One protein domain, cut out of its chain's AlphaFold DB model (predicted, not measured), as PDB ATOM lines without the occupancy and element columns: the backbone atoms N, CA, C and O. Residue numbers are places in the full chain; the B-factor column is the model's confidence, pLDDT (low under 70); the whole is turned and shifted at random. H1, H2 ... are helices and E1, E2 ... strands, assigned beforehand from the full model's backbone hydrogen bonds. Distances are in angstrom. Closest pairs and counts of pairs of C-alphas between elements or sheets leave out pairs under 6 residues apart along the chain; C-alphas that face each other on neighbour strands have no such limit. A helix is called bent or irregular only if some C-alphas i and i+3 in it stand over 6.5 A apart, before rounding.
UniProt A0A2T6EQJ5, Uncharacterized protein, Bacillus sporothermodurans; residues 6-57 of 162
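What this domain is: This is residues 6 to 57 of the 162 residues of an uncharacterized protein of Bacillus sporothermodurans (UniProt A0A2T6EQJ5). Two hairpins, one of two strands and one of two helices, come together in a small body: the centres of strand E1 and helices H1 and H2 make a triangle, and E2 lies beyond E1, away from both helices. H1 packs on E1, while H2, steeply tilted to H1, comes nearest to E1 at its own first residue, Pro 22. The printed part has 52 residues with two named helices and two named strands, in the order H1, H2, E1, E2; the sheet, E1 - E2, is antiparallel and the class is mixed, helices and strands. The whole is compact and rounded, with a radius of gyration of the C-alphas of 9.9 A and spans of 26 by 19 by 16 A.

Where its parts are: Find C-alpha 41 at (300.559, 222.827, 178.792); from there strand E1, residues 41 to 45, runs 13.1 A to C-alpha 45. Strand E2, residues 48 to 52, runs 12.5 A and ends at C-alpha 52 at (299.413, 227.822, 177.052). Helix H2, residues 22 to 34, is the longest helix, 18.5 A from first to last C-alpha. Look for the start of helix H1, residues 6 to 16, at C-alpha 6, (300.814, 208.516, 171.989); it measures 17.8 A and is irregular, with C-alphas 6 and 9 standing 7.8 A apart.

How they stand to each other: Begin at the hairpin of E1 and E2, whose directions stand at 158 degrees. Here N 43 and O 50 are 2.8 A apart and N 50 and O 43 are 3.0 A apart, within hydrogen-bond range. C-alphas 42 and 51 face each other at 4.5 A. From E1 go to H1: the closest C-alphas, those of Arg 16 and Val 43, are 5.0 A apart, one of 9 pairs within 8 A. H2 has 1 such pair with E1, the C-alphas of Pro 22 and Lys 45, 6.5 A apart. H1 and H2 form a helical hairpin and touch, the closest C-alphas being those of Ile 15 and Lys 25 at 5.0 A; they run opposite ways at a steep tilt of 39 degrees. E2 is apart from H1 and from H2. Every O i to N i+4 pair is within hydrogen-bond range in H2; in H1 it is 6 of 7.

The domain as a whole: The C-alphas farthest apart are those of Pro 6 and Asn 47, at 29.1 A. The printed part, residues 6 to 57, has no cut. The links from H1 to H2 and from E1 to E2 are tight, and the link from H2 to E1, with 6 residues between them, is short. The mean pLDDT of the printed part is 94.2, and no printed residue is under 70.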
ATOM      1  N   PRO A   6     300.231 209.384 170.963       91.00
ATOM      2  CA  PRO A   6     300.814 208.516 171.989       91.00
ATOM      3  C   PRO A   6     301.922 209.171 172.827       91.00
ATOM      4  O   PRO A   6     302.166 208.729 173.941       91.00
ATOM      5  N   TYR A   7     302.575 210.215 172.308       92.25
ATOM      6  CA  TYR A   7     303.751 210.847 172.916       92.25
ATOM      7  C   TYR A   7     303.446 212.215 173.548       92.25
ATOM      8  O   TYR A   7     304.348 212.859 174.079       92.25
ATOM      9  N   ILE A   8     302.192 212.693 173.506       91.12
ATOM     10  CA  ILE A   8     301.828 214.047 173.972       91.12
ATOM     11  C   ILE A   8     302.269 214.297 175.419       91.12
ATOM     12  O   ILE A   8     302.761 215.384 175.728       91.12
ATOM     13  N   ASP A   9     302.117 213.314 176.305       92.06
ATOM     14  CA  ASP A   9     302.480 213.486 177.711       92.06
ATOM     15  C   ASP A   9     304.001 213.594 177.904       92.06
ATOM     16  O   ASP A   9     304.458 214.471 178.637       92.06
ATOM     17  N   GLU A  10     304.793 212.789 177.195       94.31
ATOM     18  CA  GLU A  10     306.264 212.844 177.223       94.31
ATOM     19  C   GLU A  10     306.782 214.176 176.659       94.31
ATOM     20  O   GLU A  10     307.635 214.837 177.258       94.31
ATOM     21  N   LEU A  11     306.201 214.622 175.542       94.62
ATOM     22  CA  LEU A  11     306.496 215.912 174.919       94.62
ATOM     23  C   LEU A  11     306.158 217.086 175.851       94.62
ATOM     24  O   LEU A  11     306.948 218.021 175.996       94.62
ATOM     25  N   THR A  12     305.018 217.020 176.543       92.62
ATOM     26  CA  THR A  12     304.604 218.043 177.515       92.62
ATOM     27  C   THR A  12     305.534 218.066 178.733       92.62
ATOM     28  O   THR A  12     305.917 219.141 179.201       92.62
ATOM     29  N   GLN A  13     305.957 216.900 179.230       93.88
ATOM     30  CA  GLN A  13     306.938 216.806 180.317       93.88
ATOM     31  C   GLN A  13     308.283 217.422 179.923       93.88
ATOM     32  O   GLN A  13     308.884 218.148 180.720       93.88
ATOM     33  N   TYR A  14     308.732 217.196 178.687       94.62
ATOM     34  CA  TYR A  14     309.955 217.804 178.172       94.62
ATOM     35  C   TYR A  14     309.866 219.337 178.145       94.62
ATOM     36  O   TYR A  14     310.789 220.024 178.589       94.62
ATOM     37  N   ILE A  15     308.741 219.893 177.679       94.38
ATOM     38  CA  ILE A  15     308.519 221.346 177.643       94.38
ATOM     39  C   ILE A  15     308.559 221.960 179.056       94.38
ATOM     40  O   ILE A  15     309.149 223.032 179.250       94.38
ATOM     41  N   ARG A  16     308.012 221.265 180.058       93.50
ATOM     42  CA  ARG A  16     308.007 221.717 181.458       93.50
ATOM     43  C   ARG A  16     309.379 221.632 182.138       93.50
ATOM     44  O   ARG A  16     309.643 222.377 183.069       93.50
ATOM     45  N   ASN A  17     310.274 220.752 181.690       92.69
ATOM     46  CA  ASN A  17     311.576 220.555 182.333       92.69
ATOM     47  C   ASN A  17     312.480 221.794 182.194       92.69
ATOM     48  O   ASN A  17     312.978 222.072 181.105       92.69
ATOM     49  N   LYS A  18     312.771 222.507 183.289       88.25
ATOM     50  CA  LYS A  18     313.659 223.689 183.313       88.25
ATOM     51  C   LYS A  18     315.024 223.487 182.635       88.25
ATOM     52  O   LYS A  18     315.551 224.425 182.050       88.25
ATOM     53  N   SER A  19     315.574 222.273 182.688       88.62
ATOM     54  CA  SER A  19     316.904 221.951 182.146       88.62
ATOM     55  C   SER A  19     316.885 221.576 180.661       88.62
ATOM     56  O   SER A  19     317.940 221.417 180.053       88.62
ATOM     57  N   ALA A  20     315.702 221.396 180.067       91.94
ATOM     58  CA  ALA A  20     315.582 221.064 178.656       91.94
ATOM     59  C   ALA A  20     315.905 222.275 177.767       91.94
ATOM     60  O   ALA A  20     315.516 223.409 178.057       91.94
ATOM     61  N   HIS A  21     316.583 222.016 176.647       93.12
ATOM     62  CA  HIS A  21     317.061 223.072 175.758       93.12
ATOM     63  C   HIS A  21     315.893 223.904 175.181       93.12
ATOM     64  O   HIS A  21     314.987 223.313 174.577       93.12
ATOM     65  N   PRO A  22     315.898 225.254 175.285       94.75
ATOM     66  CA  PRO A  22     314.771 226.095 174.861       94.75
ATOM     67  C   PRO A  22     314.376 225.924 173.391       94.75
ATOM     68  O   PRO A  22     313.184 225.894 173.086       94.75
ATOM     69  N   PHE A  23     315.359 225.726 172.504       94.00
ATOM     70  CA  PHE A  23     315.123 225.416 171.087       94.00
ATOM     71  C   PHE A  23     314.227 224.182 170.901       94.00
ATOM     72  O   PHE A  23     313.222 224.238 170.198       94.00
ATOM     73  N   LEU A  24     314.549 223.071 171.575       94.81
ATOM     74  CA  LEU A  24     313.784 221.828 171.456       94.81
ATOM     75  C   LEU A  24     312.374 221.987 172.026       94.81
ATOM     76  O   LEU A  24     311.424 221.463 171.455       94.81
ATOM     77  N   LYS A  25     312.212 222.778 173.093       96.31
ATOM     78  CA  LYS A  25     310.879 223.125 173.600       96.31
ATOM     79  C   LYS A  25     310.046 223.863 172.549       96.31
ATOM     80  O   LYS A  25     308.881 223.525 172.381       96.31
ATOM     81  N   THR A  26     310.627 224.824 171.825       96.38
ATOM     82  CA  THR A  26     309.934 225.527 170.725       96.38
ATOM     83  C   THR A  26     309.558 224.577 169.596       96.38
ATOM     84  O   THR A  26     308.426 224.611 169.126       96.38
ATOM     85  N   MET A  27     310.468 223.685 169.198       95.75
ATOM     86  CA  MET A  27     310.184 222.680 168.168       95.75
ATOM     87  C   MET A  27     308.999 221.794 168.558       95.75
ATOM     88  O   MET A  27     308.089 221.593 167.758       95.75
ATOM     89  N   ILE A  28     308.973 221.310 169.802       96.06
ATOM     90  CA  ILE A  28     307.868 220.488 170.300       96.06
ATOM     91  C   ILE A  28     306.569 221.298 170.348       96.06
ATOM     92  O   ILE A  28     305.536 220.798 169.913       96.06
ATOM     93  N   LEU A  29     306.606 222.547 170.823       96.44
ATOM     94  CA  LEU A  29     305.435 223.428 170.830       96.44
ATOM     95  C   LEU A  29     304.832 223.601 169.432       96.44
ATOM     96  O   LEU A  29     303.617 223.478 169.284       96.44
ATOM     97  N   ASN A  30     305.666 223.816 168.410       95.50
ATOM     98  CA  ASN A  30     305.210 223.910 167.023       95.50
ATOM     99  C   ASN A  30     304.583 222.597 166.543       95.50
ATOM    100  O   ASN A  30     303.497 222.623 165.973       95.50
ATOM    101  N   VAL A  31     305.189 221.448 166.857       95.31
ATOM    102  CA  VAL A  31     304.614 220.132 166.526       95.31
ATOM    103  C   VAL A  31     303.243 219.934 167.185       95.31
ATOM    104  O   VAL A  31     302.312 219.475 166.522       95.31
ATOM    105  N   LEU A  32     303.086 220.298 168.463       95.56
ATOM    106  CA  LEU A  32     301.800 220.220 169.170       95.56
ATOM    107  C   LEU A  32     300.754 221.156 168.545       95.56
ATOM    108  O   LEU A  32     299.603 220.758 168.361       95.56
ATOM    109  N   LYS A  33     301.153 222.380 168.183       95.38
ATOM    110  CA  LYS A  33     300.298 223.358 167.497       95.38
ATOM    111  C   LYS A  33     299.832 222.848 166.131       95.38
ATOM    112  O   LYS A  33     298.637 222.879 165.855       95.38
ATOM    113  N   GLU A  34     300.741 222.334 165.302       94.44
ATOM    114  CA  GLU A  34     300.447 221.786 163.964       94.44
ATOM    115  C   GLU A  34     299.482 220.593 164.007       94.44
ATOM    116  O   GLU A  34     298.696 220.392 163.082       94.44
ATOM    117  N   HIS A  35     299.509 219.817 165.092       94.25
ATOM    118  CA  HIS A  35     298.594 218.696 165.313       94.25
ATOM    119  C   HIS A  35     297.291 219.092 166.024       94.25
ATOM    120  O   HIS A  35     296.495 218.213 166.360       94.25
ATOM    121  N   GLY A  36     297.057 220.389 166.246       94.81
ATOM    122  CA  GLY A  36     295.807 220.902 166.804       94.81
ATOM    123  C   GLY A  36     295.590 220.537 168.271       94.81
ATOM    124  O   GLY A  36     294.458 220.307 168.683       94.81
ATOM    125  N   VAL A  37     296.655 220.437 169.069       95.12
ATOM    126  CA  VAL A  37     296.525 220.089 170.490       95.12
ATOM    127  C   VAL A  37     295.838 221.227 171.261       95.12
ATOM    128  O   VAL A  37     296.381 222.325 171.387       95.12
ATOM    129  N   GLU A  38     294.657 220.931 171.811       95.94
ATOM    130  CA  GLU A  38     293.815 221.844 172.613       95.94
ATOM    131  C   GLU A  38     294.074 221.765 174.130       95.94
ATOM    132  O   GLU A  38     293.491 222.511 174.913       95.94
ATOM    133  N   LYS A  39     294.954 220.859 174.568       93.25
ATOM    134  CA  LYS A  39     295.295 220.678 175.986       93.25
ATOM    135  C   LYS A  39     296.190 221.819 176.479       93.25
ATOM    136  O   LYS A  39     297.180 222.151 175.831       93.25
ATOM    137  N   GLU A  40     295.887 222.345 177.664       96.31
ATOM    138  CA  GLU A  40     296.775 223.263 178.378       96.31
ATOM    139  C   GLU A  40     298.099 222.585 178.753       96.31
ATOM    140  O   GLU A  40     298.130 221.486 179.319       96.31
ATOM    141  N   ILE A  41     299.204 223.270 178.473       95.88
ATOM    142  CA  ILE A  41     300.559 222.827 178.792       95.88
ATOM    143  C   ILE A  41     301.294 223.904 179.584       95.88
ATOM    144  O   ILE A  41     301.189 225.093 179.295       95.88
ATOM    145  N   GLN A  42     302.071 223.480 180.578       96.81
ATOM    146  CA  GLN A  42     302.964 224.376 181.305       96.81
ATOM    147  C   GLN A  42     304.307 224.467 180.585       96.81
ATOM    148  O   GLN A  42     304.928 223.447 180.276       96.81
ATOM    149  N   VAL A  43     304.766 225.691 180.352       96.62
ATOM    150  CA  VAL A  43     306.039 226.002 179.705       96.62
ATOM    151  C   VAL A  43     306.905 226.774 180.689       96.62
ATOM    152  O   VAL A  43     306.440 227.740 181.283       96.62
ATOM    153  N   GLU A  44     308.169 226.374 180.833       93.12
ATOM    154  CA  GLU A  44     309.166 227.118 181.611       93.12
ATOM    155  C   GLU A  44     310.381 227.443 180.732       93.12
ATOM    156  O   GLU A  44     311.001 226.537 180.165       93.12
ATOM    157  N   LYS A  45     310.744 228.724 180.602       92.88
ATOM    158  CA  LYS A  45     311.914 229.185 179.834       92.88
ATOM    159  C   LYS A  45     312.488 230.462 180.437       92.88
ATOM    160  O   LYS A  45     311.749 231.397 180.694       92.88
ATOM    161  N   PHE A  46     313.809 230.529 180.616       89.00
ATOM    162  CA  PHE A  46     314.512 231.742 181.075       89.00
ATOM    163  C   PHE A  46     313.934 232.371 182.363       89.00
ATOM    164  O   PHE A  46     313.921 233.588 182.507       89.00
ATOM    165  N   ASN A  47     313.481 231.534 183.308       86.75
ATOM    166  CA  ASN A  47     312.760 231.912 184.539       86.75
ATOM    167  C   ASN A  47     311.350 232.495 184.342       86.75
ATOM    168  O   ASN A  47     310.741 232.920 185.319       86.75
ATOM    169  N   ASN A  48     310.821 232.466 183.122       90.62
ATOM    170  CA  ASN A  48     309.402 232.648 182.868       90.62
ATOM    171  C   ASN A  48     308.698 231.296 182.941       90.62
ATOM    172  O   ASN A  48     309.200 230.294 182.423       90.62
ATOM    173  N   GLU A  49     307.522 231.290 183.551       94.62
ATOM    174  CA  GLU A  49     306.597 230.168 183.553       94.62
ATOM    175  C   GLU A  49     305.226 230.641 183.068       94.62
ATOM    176  O   GLU A  49     304.837 231.790 183.279       94.62
ATOM    177  N   GLY A  50     304.501 229.770 182.376       96.31
ATOM    178  CA  GLY A  50     303.177 230.089 181.865       96.31
ATOM    179  C   GLY A  50     302.442 228.850 181.386       96.31
ATOM    180  O   GLY A  50     303.056 227.824 181.085       96.31
ATOM    181  N   THR A  51     301.120 228.957 181.313       97.44
ATOM    182  CA  THR A  51     300.245 227.911 180.779       97.44
ATOM    183  C   THR A  51     299.699 228.364 179.435       97.44
ATOM    184  O   THR A  51     299.193 229.478 179.319       97.44
ATOM    185  N   PHE A  52     299.798 227.505 178.424       97.44
ATOM    186  CA  PHE A  52     299.413 227.822 177.052       97.44
ATOM    187  C   PHE A  52     298.613 226.682 176.432       97.44
ATOM    188  O   PHE A  52     298.817 225.519 176.775       97.44
ATOM    189  N   ILE A  53     297.747 227.008 175.476       97.69
ATOM    190  CA  ILE A  53     297.068 226.031 174.623       97.69
ATOM    191  C   ILE A  53     297.754 226.074 173.246       97.69
ATOM    192  O   ILE A  53     297.638 227.098 172.569       97.69
ATOM    193  N   PRO A  54     298.475 225.017 172.808       96.44
ATOM    194  CA  PRO A  54     299.322 225.063 171.613       96.44
ATOM    195  C   PRO A  54     298.614 225.558 170.355       96.44
ATOM    196  O   PRO A  54     299.141 226.422 169.658       96.44
ATOM    197  N   VAL A  55     297.403 225.059 170.085       96.94
ATOM    198  CA  VAL A  55     296.633 225.444 168.890       96.94
ATOM    199  C   VAL A  55     296.208 226.920 168.887       96.94
ATOM    200  O   VAL A  55     295.950 227.478 167.826       96.94
ATOM    201  N   GLN A  56     296.167 227.571 170.055       96.75
ATOM    202  CA  GLN A  56     295.800 228.985 170.196       96.75
ATOM    203  C   GLN A  56     297.008 229.928 170.149       96.75
ATOM    204  O   GLN A  56     296.830 231.144 170.090       96.75
ATOM    205  N   LEU A  57     298.236 229.401 170.191       95.62
ATOM    206  CA  LEU A  57     299.427 230.240 170.173       95.62
ATOM    207  C   LEU A  57     299.587 230.941 168.812       95.62
ATOM    208  O   LEU A  57     299.465 230.289 167.769       95.62
TER     209      LEU A  57